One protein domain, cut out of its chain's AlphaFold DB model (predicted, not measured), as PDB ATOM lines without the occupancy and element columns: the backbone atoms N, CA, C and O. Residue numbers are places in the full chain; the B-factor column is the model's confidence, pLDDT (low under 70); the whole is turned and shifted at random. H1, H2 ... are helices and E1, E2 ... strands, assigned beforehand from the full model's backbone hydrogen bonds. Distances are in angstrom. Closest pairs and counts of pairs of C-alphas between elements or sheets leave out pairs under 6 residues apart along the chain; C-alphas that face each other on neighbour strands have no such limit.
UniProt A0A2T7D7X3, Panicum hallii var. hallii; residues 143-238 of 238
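This is residues 143 to 238 of the 238 residues of a protein of Panicum hallii var. hallii (UniProt A0A2T7D7X3). One very long helix, H3, reaches out as an arm from a small compact body of H1, H2, loops and the first part of H3; residues 206 to 238, of which 206 to 236 belong to H3, stick out from that body. At the other end of the printed part, residues 143 to 148, with E1, stick out as a tail. The printed part has 96 residues, with one named strand and three named helices in the order E1, H1, H2, H3 along the chain, and its class is mostly helix. The whole is an extended rod, with radius of gyration of the C-alphas 22.8 A and spans of 77 by 36 by 18 A.

H3, residues 194 to 236, measures 62.3 A from C-alpha 194 at (86.009, 92.028, 137.356) to C-alpha 236 at (147.705, 83.132, 137.400). H1 is residues 151 to 164, 19.8 A; H2 is residues 175 to 184, 13.9 A; the strand E1 is residues 144 to 146, 6.9 A.

H3 touches H1 with residues 197 to 204 alone; the closest C-alphas, of Leu 201 and Cys 159, are 5.7 A apart. Their lines are only just about perpendicular, at 72 degrees. H2 is apart from H1 and H3. E1 is apart from the three helices and pairs with no named strand. Every O i to N i+4 pair is within hydrogen-bond range in H1 and H2, and 37 of 39 in H3.

The farthest C-alphas, of Asn 183 and Gly 238, are 76.8 A apart. The printed part has no cut and no long link. pLDDT is under 70 at residues 219 to 226 and 237 to 238.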
ATOM      1  N   SER A 143     106.425  98.564 107.857       88.62
ATOM      2  CA  SER A 143     105.321  98.211 106.964       88.62
ATOM      3  C   SER A 143     103.989  98.802 107.440       88.62
ATOM      4  O   SER A 143     103.748  99.004 108.634       88.62
ATOM      5  N   LEU A 144     103.104  99.101 106.483       88.31
ATOM      6  CA  LEU A 144     101.746  99.573 106.746       88.31
ATOM      7  C   LEU A 144     100.775  98.398 106.688       88.31
ATOM      8  O   LEU A 144     100.597  97.785 105.636       88.31
ATOM      9  N   VAL A 145     100.094  98.137 107.800       84.94
ATOM     10  CA  VAL A 145      99.048  97.114 107.886       84.94
ATOM     11  C   VAL A 145      97.712  97.773 108.196       84.94
ATOM     12  O   VAL A 145      97.634  98.809 108.861       84.94
ATOM     13  N   ARG A 146      96.628  97.178 107.688       88.31
ATOM     14  CA  ARG A 146      95.274  97.565 108.083       88.31
ATOM     15  C   ARG A 146      95.123  97.345 109.583       88.31
ATOM     16  O   ARG A 146      95.271  96.228 110.067       88.31
ATOM     17  N   TRP A 147      94.804  98.407 110.306       87.06
ATOM     18  CA  TRP A 147      94.471  98.294 111.711       87.06
ATOM     19  C   TRP A 147      93.099  97.641 111.846       87.06
ATOM     20  O   TRP A 147      92.097  98.143 111.329       87.06
ATOM     21  N   GLU A 148      93.070  96.520 112.553       87.00
ATOM     22  CA  GLU A 148      91.849  95.821 112.914       87.00
ATOM     23  C   GLU A 148      91.750  95.741 114.432       87.00
ATOM     24  O   GLU A 148      92.739  95.527 115.139       87.00
ATOM     25  N   TYR A 149      90.538  95.934 114.942       88.56
ATOM     26  CA  TYR A 149      90.290  95.816 116.367       88.56
ATOM     27  C   TYR A 149      90.462  94.374 116.834       88.56
ATOM     28  O   TYR A 149      89.821  93.462 116.309       88.56
ATOM     29  N   SER A 150      91.263  94.205 117.883       90.25
ATOM     30  CA  SER A 150      91.434  92.949 118.601       90.25
ATOM     31  C   SER A 150      91.045  93.138 120.063       90.25
ATOM     32  O   SER A 150      91.617  93.979 120.760       90.25
ATOM     33  N   ASP A 151      90.093  92.330 120.528       90.94
ATOM     34  CA  ASP A 151      89.629  92.336 121.919       90.94
ATOM     35  C   ASP A 151      90.760  92.003 122.905       90.94
ATOM     36  O   ASP A 151      90.898  92.634 123.950       90.94
ATOM     37  N   ALA A 152      91.646  91.073 122.531       90.88
ATOM     38  CA  ALA A 152      92.788  90.686 123.357       90.88
ATOM     39  C   ALA A 152      93.755  91.860 123.602       90.88
ATOM     40  O   ALA A 152      94.251  92.047 124.717       90.88
ATOM     41  N   VAL A 153      93.990  92.682 122.572       90.81
ATOM     42  CA  VAL A 153      94.823  93.888 122.694       90.81
ATOM     43  C   VAL A 153      94.123  94.917 123.577       90.81
ATOM     44  O   VAL A 153      94.737  95.429 124.510       90.81
ATOM     45  N   ALA A 154      92.829  95.162 123.353       93.00
ATOM     46  CA  ALA A 154      92.049  96.106 124.152       93.00
ATOM     47  C   ALA A 154      92.038  95.744 125.647       93.00
ATOM     48  O   ALA A 154      92.257  96.613 126.488       93.00
ATOM     49  N   ARG A 155      91.871  94.460 125.987       93.94
ATOM     50  CA  ARG A 155      91.917  93.967 127.375       93.94
ATOM     51  C   ARG A 155      93.286  94.140 128.021       93.94
ATOM     52  O   ARG A 155      93.375  94.508 129.192       93.94
ATOM     53  N   THR A 156      94.352  93.938 127.253       93.12
ATOM     54  CA  THR A 156      95.721  94.166 127.731       93.12
ATOM     55  C   THR A 156      95.963  95.649 128.025       93.12
ATOM     56  O   THR A 156      96.501  95.985 129.080       93.12
ATOM     57  N   GLU A 157      95.534  96.549 127.133       93.44
ATOM     58  CA  GLU A 157      95.649  97.997 127.362       93.44
ATOM     59  C   GLU A 157      94.761  98.474 128.516       93.44
ATOM     60  O   GLU A 157      95.188  99.314 129.303       93.44
ATOM     61  N   LEU A 158      93.569  97.899 128.679       94.19
ATOM     62  CA  LEU A 158      92.696  98.161 129.821       94.19
ATOM     63  C   LEU A 158      93.368  97.777 131.147       94.19
ATOM     64  O   LEU A 158      93.327  98.551 132.099       94.19
ATOM     65  N   CYS A 159      94.038  96.624 131.210       94.31
ATOM     66  CA  CYS A 159      94.801  96.228 132.396       94.31
ATOM     67  C   CYS A 159      95.943  97.208 132.691       94.31
ATOM     68  O   CYS A 159      96.163  97.566 133.846       94.31
ATOM     69  N   ARG A 160      96.643  97.693 131.657       92.50
ATOM     70  CA  ARG A 160      97.679  98.724 131.829       92.50
ATOM     71  C   ARG A 160      97.100 100.048 132.301       92.50
ATOM     72  O   ARG A 160      97.710 100.675 133.154       92.50
ATOM     73  N   LEU A 161      95.950 100.463 131.770       93.75
ATOM     74  CA  LEU A 161      95.240 101.654 132.227       93.75
ATOM     75  C   LEU A 161      94.933 101.531 133.720       93.75
ATOM     76  O   LEU A 161      95.386 102.367 134.493       93.75
ATOM     77  N   ILE A 162      94.264 100.445 134.115       94.06
ATOM     78  CA  ILE A 162      93.891 100.176 135.508       94.06
ATOM     79  C   ILE A 162      95.116 100.192 136.426       94.06
ATOM     80  O   ILE A 162      95.082 100.850 137.460       94.06
ATOM     81  N   ALA A 163      96.205  99.522 136.034       91.38
ATOM     82  CA  ALA A 163      97.431  99.460 136.827       91.38
ATOM     83  C   ALA A 163      98.157 100.813 136.925       91.38
ATOM     84  O   ALA A 163      98.695 101.142 137.978       91.38
ATOM     85  N   ARG A 164      98.186 101.604 135.844       89.88
ATOM     86  CA  ARG A 164      98.865 102.910 135.839       89.88
ATOM     87  C   ARG A 164      98.126 103.931 136.697       89.88
ATOM     88  O   ARG A 164      98.764 104.605 137.494       89.88
ATOM     89  N   THR A 165      96.805 104.022 136.548       91.56
ATOM     90  CA  THR A 165      95.977 105.037 137.220       91.56
ATOM     91  C   THR A 165      95.377 104.558 138.542       91.56
ATOM     92  O   THR A 165      94.521 105.241 139.090       91.56
ATOM     93  N   ASP A 166      95.777 103.375 139.016       91.00
ATOM     94  CA  ASP A 166      95.301 102.757 140.260       91.00
ATOM     95  C   ASP A 166      93.761 102.693 140.367       91.00
ATOM     96  O   ASP A 166      93.149 103.038 141.377       91.00
ATOM     97  N   LEU A 167      93.105 102.291 139.271       93.25
ATOM     98  CA  LEU A 167      91.643 102.215 139.220       93.25
ATOM     99  C   LEU A 167      91.108 100.917 139.850       93.25
ATOM    100  O   LEU A 167      91.773  99.878 139.829       93.25
ATOM    101  N   PRO A 168      89.851 100.910 140.333       94.06
ATOM    102  CA  PRO A 168      89.196  99.686 140.783       94.06
ATOM    103  C   PRO A 168      89.107  98.625 139.677       94.06
ATOM    104  O   PRO A 168      88.816  98.923 138.522       94.06
ATOM    105  N   LEU A 169      89.228  97.344 140.043       91.00
ATOM    106  CA  LEU A 169      89.144  96.225 139.087       91.00
ATOM    107  C   LEU A 169      87.782  96.089 138.385       91.00
ATOM    108  O   LEU A 169      87.687  95.466 137.327       91.00
ATOM    109  N   CYS A 170      86.722  96.647 138.977       93.19
ATOM    110  CA  CYS A 170      85.388  96.715 138.380       93.19
ATOM    111  C   CYS A 170      85.224  97.879 137.390       93.19
ATOM    112  O   CYS A 170      84.165  98.007 136.787       93.19
ATOM    113  N   PHE A 171      86.251  98.710 137.175       93.94
ATOM    114  CA  PHE A 171      86.194  99.819 136.218       93.94
ATOM    115  C   PHE A 171      85.772  99.351 134.817       93.94
ATOM    116  O   PHE A 171      84.927  99.969 134.174       93.94
ATOM    117  N   ALA A 172      86.286  98.196 134.395       92.31
ATOM    118  CA  ALA A 172      85.966  97.582 133.112       92.31
ATOM    119  C   ALA A 172      84.525  97.048 132.988       92.31
ATOM    120  O   ALA A 172      84.079  96.804 131.871       92.31
ATOM    121  N   GLU A 173      83.811  96.854 134.105       94.75
ATOM    122  CA  GLU A 173      82.410  96.401 134.133       94.75
ATOM    123  C   GLU A 173      81.409  97.549 133.990       94.75
ATOM    124  O   GLU A 173      80.221  97.301 133.773       94.75
ATOM    125  N   SER A 174      81.876  98.791 134.138       94.75
ATOM    126  CA  SER A 174      81.036  99.983 134.145       94.75
ATOM    127  C   SER A 174      80.350 100.201 132.797       94.75
ATOM    128  O   SER A 174      81.010 100.307 131.760       94.75
ATOM    129  N   ASP A 175      79.023 100.340 132.819       95.44
ATOM    130  CA  ASP A 175      78.231 100.648 131.623       95.44
ATOM    131  C   ASP A 175      78.628 101.996 131.016       95.44
ATOM    132  O   ASP A 175      78.799 102.099 129.806       95.44
ATOM    133  N   ALA A 176      78.904 103.000 131.855       95.75
ATOM    134  CA  ALA A 176      79.354 104.313 131.400       95.75
ATOM    135  C   ALA A 176      80.681 104.234 130.622       95.75
ATOM    136  O   ALA A 176      80.872 104.936 129.628       95.75
ATOM    137  N   PHE A 177      81.595 103.354 131.045       94.38
ATOM    138  CA  PHE A 177      82.857 103.137 130.337       94.38
ATOM    139  C   PHE A 177      82.633 102.437 128.992       94.38
ATOM    140  O   PHE A 177      83.208 102.842 127.980       94.38
ATOM    141  N   GLN A 178      81.756 101.429 128.958       95.00
ATOM    142  CA  GLN A 178      81.385 100.760 127.712       95.00
ATOM    143  C   GLN A 178      80.739 101.737 126.724       95.00
ATOM    144  O   GLN A 178      81.144 101.771 125.565       95.00
ATOM    145  N   GLU A 179      79.771 102.539 127.166       95.94
ATOM    146  CA  GLU A 179      79.089 103.530 126.329       95.94
ATOM    147  C   GLU A 179      80.068 104.560 125.762       95.94
ATOM    148  O   GLU A 179      80.030 104.847 124.566       95.94
ATOM    149  N   TYR A 180      80.993 105.064 126.585       95.50
ATOM    150  CA  TYR A 180      82.046 105.974 126.135       95.50
ATOM    151  C   TYR A 180      82.898 105.361 125.012       95.50
ATOM    152  O   TYR A 180      83.126 106.000 123.980       95.50
ATOM    153  N   ILE A 181      83.338 104.107 125.164       94.62
ATOM    154  CA  ILE A 181      84.151 103.446 124.134       94.62
ATOM    155  C   ILE A 181      83.325 103.149 122.883       94.62
ATOM    156  O   ILE A 181      83.778 103.441 121.779       94.62
ATOM    157  N   VAL A 182      82.125 102.591 123.026       93.12
ATOM    158  CA  VAL A 182      81.272 102.194 121.895       93.12
ATOM    159  C   VAL A 182      80.854 103.403 121.062       93.12
ATOM    160  O   VAL A 182      80.918 103.342 119.834       93.12
ATOM    161  N   ASN A 183      80.484 104.509 121.716       92.56
ATOM    162  CA  ASN A 183      79.963 105.695 121.039       92.56
ATOM    163  C   ASN A 183      81.066 106.586 120.458       92.56
ATOM    164  O   ASN A 183      80.884 107.136 119.374       92.56
ATOM    165  N   ALA A 184      82.191 106.753 121.162       92.69
ATOM    166  CA  ALA A 184      83.250 107.671 120.732       92.69
ATOM    167  C   ALA A 184      84.417 106.984 120.006       92.69
ATOM    168  O   ALA A 184      85.165 107.657 119.300       92.69
ATOM    169  N   HIS A 185      84.591 105.669 120.171       88.62
ATOM    170  CA  HIS A 185      85.756 104.951 119.654       88.62
ATOM    171  C   HIS A 185      85.340 103.781 118.766       88.62
ATOM    172  O   HIS A 185      85.335 103.898 117.542       88.62
ATOM    173  N   ASN A 186      85.021 102.634 119.364       88.31
ATOM    174  CA  ASN A 186      84.810 101.401 118.630       88.31
ATOM    175  C   ASN A 186      83.520 100.692 119.051       88.31
ATOM    176  O   ASN A 186      83.465 100.145 120.155       88.31
ATOM    177  N   PRO A 187      82.535 100.572 118.144       90.06
ATOM    178  CA  PRO A 187      81.263  99.937 118.454       90.06
ATOM    179  C   PRO A 187      81.358  98.426 118.708       90.06
ATOM    180  O   PRO A 187      80.400  97.826 119.184       90.06
ATOM    181  N   ARG A 188      82.491  97.785 118.387       89.50
ATOM    182  CA  ARG A 188      82.729  96.352 118.639       89.50
ATOM    183  C   ARG A 188      83.263  96.058 120.044       89.50
ATOM    184  O   ARG A 188      83.516  94.892 120.342       89.50
ATOM    185  N   PHE A 189      83.494  97.078 120.868       93.56
ATOM    186  CA  PHE A 189      83.975  96.891 122.232       93.56
ATOM    187  C   PHE A 189      82.925  96.192 123.105       93.56
ATOM    188  O   PHE A 189      81.737  96.510 123.044       93.56
ATOM    189  N   VAL A 190      83.381  95.261 123.944       92.94
ATOM    190  CA  VAL A 190      82.550  94.538 124.908       92.94
ATOM    191  C   VAL A 190      83.191  94.672 126.283       92.94
ATOM    192  O   VAL A 190      84.388  94.441 126.437       92.94
ATOM    193  N   LYS A 191      82.394  95.045 127.289       93.50
ATOM    194  CA  LYS A 191      82.876  95.151 128.668       93.50
ATOM    195  C   LYS A 191      83.340  93.802 129.218       93.50
ATOM    196  O   LYS A 191      82.798  92.752 128.865       93.50
ATOM    197  N   THR A 192      84.299  93.827 130.139       93.81
ATOM    198  CA  THR A 192      84.833  92.623 130.789       93.81
ATOM    199  C   THR A 192      84.471  92.574 132.262       93.81
ATOM    200  O   THR A 192      84.476  93.595 132.941       93.81
ATOM    201  N   SER A 193      84.202  91.369 132.777       95.50
ATOM    202  CA  SER A 193      83.927  91.191 134.205       95.50
ATOM    203  C   SER A 193      85.163  91.438 135.073       95.50
ATOM    204  O   SER A 193      86.286  91.182 134.645       95.50
ATOM    205  N   ARG A 194      84.978  91.820 136.337       95.38
ATOM    206  CA  ARG A 194      86.009  92.028 137.356       95.38
ATOM    207  C   ARG A 194      86.860  90.780 137.526       95.38
ATOM    208  O   ARG A 194      88.076  90.875 137.639       95.38
ATOM    209  N   GLN A 195      86.231  89.603 137.511       95.56
ATOM    210  CA  GLN A 195      86.936  88.320 137.565       95.56
ATOM    211  C   GLN A 195      87.835  88.104 136.342       95.56
ATOM    212  O   GLN A 195      88.888  87.480 136.436       95.56
ATOM    213  N   THR A 196      87.411  88.587 135.177       95.38
ATOM    214  CA  THR A 196      88.186  88.501 133.938       95.38
ATOM    215  C   THR A 196      89.342  89.493 133.958       95.38
ATOM    216  O   THR A 196      90.479  89.079 133.774       95.38
ATOM    217  N   THR A 197      89.077  90.748 134.319       95.12
ATOM    218  CA  THR A 197      90.093  91.793 134.499       95.12
ATOM    219  C   THR A 197      91.158  91.384 135.522       95.12
ATOM    220  O   THR A 197      92.346  91.571 135.282       95.12
ATOM    221  N   ALA A 198      90.766  90.761 136.639       95.38
ATOM    222  CA  ALA A 198      91.710  90.260 137.639       95.38
ATOM    223  C   ALA A 198      92.626  89.158 137.079       95.38
ATOM    224  O   ALA A 198      93.834  89.190 137.301       95.38
ATOM    225  N   ARG A 199      92.071  88.200 136.322       96.12
ATOM    226  CA  ARG A 199      92.864  87.147 135.663       96.12
ATOM    227  C   ARG A 199      93.825  87.725 134.627       96.12
ATOM    228  O   ARG A 199      94.978  87.306 134.579       96.12
ATOM    229  N   ASP A 200      93.368  88.695 133.844       95.19
ATOM    230  CA  ASP A 200      94.194  89.360 132.835       95.19
ATOM    231  C   ASP A 200      95.331  90.166 133.468       95.19
ATOM    232  O   ASP A 200      96.455  90.127 132.974       95.19
ATOM    233  N   LEU A 201      95.078  90.833 134.598       94.12
ATOM    234  CA  LEU A 201      96.113  91.534 135.360       94.12
ATOM    235  C   LEU A 201      97.164  90.583 135.927       94.12
ATOM    236  O   LEU A 201      98.351  90.881 135.833       94.12
ATOM    237  N   ILE A 202      96.754  89.432 136.467       95.06
ATOM    238  CA  ILE A 202      97.697  88.404 136.933       95.06
ATOM    239  C   ILE A 202      98.542  87.892 135.760       95.06
ATOM    240  O   ILE A 202      99.758  87.765 135.888       95.06
ATOM    241  N   LYS A 203      97.920  87.647 134.600       94.81
ATOM    242  CA  LYS A 203      98.633  87.241 133.381       94.81
ATOM    243  C   LYS A 203      99.653  88.299 132.959       94.81
ATOM    244  O   LYS A 203     100.816  87.967 132.753       94.81
ATOM    245  N   LEU A 204      99.239  89.566 132.909       92.50
ATOM    246  CA  LEU A 204     100.111  90.691 132.577       92.50
ATOM    247  C   LEU A 204     101.267  90.819 133.578       92.50
ATOM    248  O   LEU A 204     102.398  91.060 133.170       92.50
ATOM    249  N   PHE A 205     101.010  90.644 134.875       92.94
ATOM    250  CA  PHE A 205     102.043  90.671 135.908       92.94
ATOM    251  C   PHE A 205     103.081  89.565 135.698       92.94
ATOM    252  O   PHE A 205     104.274  89.856 135.681       92.94
ATOM    253  N   ASN A 206     102.638  88.325 135.475       94.06
ATOM    254  CA  ASN A 206     103.537  87.196 135.240       94.06
ATOM    255  C   ASN A 206     104.398  87.415 133.988       94.06
ATOM    256  O   ASN A 206     105.615  87.277 134.059       94.06
ATOM    257  N   GLU A 207     103.800  87.868 132.883       90.94
ATOM    258  CA  GLU A 207     104.534  88.198 131.652       90.94
ATOM    259  C   GLU A 207     105.594  89.291 131.883       90.94
ATOM    260  O   GLU A 207     106.697  89.234 131.340       90.94
ATOM    261  N   ARG A 208     105.288  90.308 132.700       87.06
ATOM    262  CA  ARG A 208     106.254  91.366 133.046       87.06
ATOM    263  C   ARG A 208     107.352  90.855 133.974       87.06
ATOM    264  O   ARG A 208     108.513  91.204 133.767       87.06
ATOM    265  N   MET A 209     107.008  90.022 134.951       90.88
ATOM    266  CA  MET A 209     107.964  89.395 135.866       90.88
ATOM    267  C   MET A 209     108.945  88.480 135.135       90.88
ATOM    268  O   MET A 209     110.138  88.505 135.438       90.88
ATOM    269  N   GLU A 210     108.477  87.710 134.156       91.62
ATOM    270  CA  GLU A 210     109.331  86.864 133.319       91.62
ATOM    271  C   GLU A 210     110.327  87.705 132.515       91.62
ATOM    272  O   GLU A 210     111.531  87.462 132.602       91.62
ATOM    273  N   LYS A 211     109.856  88.767 131.845       88.81
ATOM    274  CA  LYS A 211     110.726  89.702 131.107       88.81
ATOM    275  C   LYS A 211     111.759  90.374 132.008       88.81
ATOM    276  O   LYS A 211     112.932  90.458 131.656       88.81
ATOM    277  N   LEU A 212     111.350  90.830 133.192       87.75
ATOM    278  CA  LEU A 212     112.275  91.404 134.174       87.75
ATOM    279  C   LEU A 212     113.312  90.374 134.628       87.75
ATOM    280  O   LEU A 212     114.499  90.683 134.706       87.75
ATOM    281  N   THR A 213     112.882  89.141 134.885       88.94
ATOM    282  CA  THR A 213     113.775  88.046 135.280       88.94
ATOM    283  C   THR A 213     114.791  87.729 134.182       88.94
ATOM    284  O   THR A 213     115.960  87.496 134.484       88.94
ATOM    285  N   GLU A 214     114.378  87.739 132.917       87.88
ATOM    286  CA  GLU A 214     115.255  87.532 131.763       87.88
ATOM    287  C   GLU A 214     116.309  88.642 131.634       87.88
ATOM    288  O   GLU A 214     117.508  88.356 131.563       87.88
ATOM    289  N   ILE A 215     115.886  89.908 131.716       86.00
ATOM    290  CA  ILE A 215     116.788  91.070 131.697       86.00
ATOM    291  C   ILE A 215     117.807  90.973 132.840       86.00
ATOM    292  O   ILE A 215     119.011  91.161 132.636       86.00
ATOM    293  N   LEU A 216     117.346  90.628 134.046       85.25
ATOM    294  CA  LEU A 216     118.215  90.477 135.210       85.25
ATOM    295  C   LEU A 216     119.213  89.326 135.028       85.25
ATOM    296  O   LEU A 216     120.405  89.532 135.257       85.25
ATOM    297  N   LYS A 217     118.783  88.153 134.545       83.62
ATOM    298  CA  LYS A 217     119.677  87.012 134.260       83.62
ATOM    299  C   LYS A 217     120.772  87.366 133.251       83.62
ATOM    300  O   LYS A 217     121.939  87.038 133.489       83.62
ATOM    301  N   ASN A 218     120.430  88.077 132.178       77.81
ATOM    302  CA  ASN A 218     121.400  88.506 131.164       77.81
ATOM    303  C   ASN A 218     122.361  89.585 131.696       77.81
ATOM    304  O   ASN A 218     123.542  89.592 131.355       77.81
ATOM    305  N   SER A 219     121.896  90.467 132.585       68.06
ATOM    306  CA  SER A 219     122.741  91.517 133.174       68.06
ATOM    307  C   SER A 219     123.713  91.000 134.249       68.06
ATOM    308  O   SER A 219     124.858  91.457 134.329       68.06
ATOM    309  N   VAL A 220     123.291  90.028 135.066       60.06
ATOM    310  CA  VAL A 220     124.080  89.498 136.194       60.06
ATOM    311  C   VAL A 220     125.163  88.532 135.717       60.06
ATOM    312  O   VAL A 220     126.281  88.570 136.233       60.06
ATOM    313  N   SER A 221     124.882  87.722 134.694       58.59
ATOM    314  CA  SER A 221     125.856  86.792 134.102       58.59
ATOM    315  C   SER A 221     127.059  87.502 133.465       58.59
ATOM    316  O   SER A 221     128.172  86.982 133.525       58.59
ATOM    317  N   SER A 222     126.888  88.722 132.946       57.41
ATOM    318  CA  SER A 222     128.001  89.546 132.448       57.41
ATOM    319  C   SER A 222     128.890  90.088 133.577       57.41
ATOM    320  O   SER A 222     130.109  90.128 133.445       57.41
ATOM    321  N   ARG A 223     128.321  90.454 134.733       56.28
ATOM    322  CA  ARG A 223     129.101  91.050 135.834       56.28
ATOM    323  C   ARG A 223     129.845  90.014 136.677       56.28
ATOM    324  O   ARG A 223     130.978  90.265 137.073       56.28
ATOM    325  N   THR A 224     129.255  88.848 136.935       60.19
ATOM    326  CA  THR A 224     129.906  87.801 137.744       60.19
ATOM    327  C   THR A 224     131.038  87.099 136.997       60.19
ATOM    328  O   THR A 224     132.061  86.796 137.608       60.19
ATOM    329  N   THR A 225     130.902  86.904 135.681       61.81
ATOM    330  CA  THR A 225     131.967  86.337 134.834       61.81
ATOM    331  C   THR A 225     133.156  87.284 134.708       61.81
ATOM    332  O   THR A 225     134.291  86.843 134.854       61.81
ATOM    333  N   LEU A 226     132.920  88.588 134.529       69.56
ATOM    334  CA  LEU A 226     133.996  89.582 134.474       69.56
ATOM    335  C   LEU A 226     134.766  89.679 135.796       69.56
ATOM    336  O   LEU A 226     135.991  89.724 135.770       69.56
ATOM    337  N   VAL A 227     134.078  89.644 136.945       77.62
ATOM    338  CA  VAL A 227     134.738  89.645 138.265       77.62
ATOM    339  C   VAL A 227     135.570  88.373 138.472       77.62
ATOM    340  O   VAL A 227     136.716  88.461 138.906       77.62
ATOM    341  N   TRP A 228     135.047  87.201 138.103       76.50
ATOM    342  CA  TRP A 228     135.789  85.937 138.189       76.50
ATOM    343  C   TRP A 228     137.007  85.883 137.257       76.50
ATOM    344  O   TRP A 228     138.064  85.412 137.672       76.50
ATOM    345  N   LEU A 229     136.900  86.395 136.026       78.50
ATOM    346  CA  LEU A 229     138.023  86.458 135.081       78.50
ATOM    347  C   LEU A 229     139.125  87.419 135.548       78.50
ATOM    348  O   LEU A 229     140.309  87.127 135.362       78.50
ATOM    349  N   LEU A 230     138.752  88.528 136.192       78.19
ATOM    350  CA  LEU A 230     139.697  89.471 136.797       78.19
ATOM    351  C   LEU A 230     140.461  88.816 137.956       78.19
ATOM    352  O   LEU A 230     141.686  88.876 137.999       78.19
ATOM    353  N   ILE A 231     139.746  88.122 138.849       83.25
ATOM    354  CA  ILE A 231     140.343  87.400 139.983       83.25
ATOM    355  C   ILE A 231     141.272  86.276 139.494       83.25
ATOM    356  O   ILE A 231     142.389  86.149 139.992       83.25
ATOM    357  N   LEU A 232     140.859  85.500 138.487       81.25
ATOM    358  CA  LEU A 232     141.673  84.420 137.922       81.25
ATOM    359  C   LEU A 232     142.950  84.950 137.246       81.25
ATOM    360  O   LEU A 232     144.012  84.349 137.386       81.25
ATOM    361  N   SER A 233     142.872  86.095 136.563       79.62
ATOM    362  CA  SER A 233     144.040  86.732 135.931       79.62
ATOM    363  C   SER A 233     145.065  87.221 136.960       79.62
ATOM    364  O   SER A 233     146.265  87.106 136.728       79.62
ATOM    365  N   ILE A 234     144.603  87.710 138.116       83.25
ATOM    366  CA  ILE A 234     145.470  88.111 139.236       83.25
ATOM    367  C   ILE A 234     146.150  86.888 139.876       83.25
ATOM    368  O   ILE A 234     147.313  86.969 140.250       83.25
ATOM    369  N   LEU A 235     145.449  85.753 139.973       78.44
ATOM    370  CA  LEU A 235     145.962  84.511 140.572       78.44
ATOM    371  C   LEU A 235     146.934  83.727 139.677       78.44
ATOM    372  O   LEU A 235     147.770  83.002 140.202       78.44
ATOM    373  N   ILE A 236     146.814  83.829 138.351       81.88
ATOM    374  CA  ILE A 236     147.705  83.132 137.400       81.88
ATOM    375  C   ILE A 236     148.923  83.999 137.026       81.88
ATOM    376  O   ILE A 236     149.945  83.473 136.591       81.88
ATOM    377  N   GLY A 237     148.823  85.324 137.176       69.94
ATOM    378  CA  GLY A 237     149.843  86.290 136.755       69.94
ATOM    379  C   GLY A 237     150.854  86.738 137.819       69.94
ATOM    380  O   GLY A 237     151.598  87.678 137.536       69.94
ATOM    381  N   GLY A 238     150.877  86.133 139.012       55.00
ATOM    382  CA  GLY A 238     151.829  86.428 140.096       55.00
ATOM    383  C   GLY A 238     152.583  85.187 140.542       55.00
ATOM    384  O   GLY A 238     153.798  85.319 140.810       55.00
TER     385      GLY A 238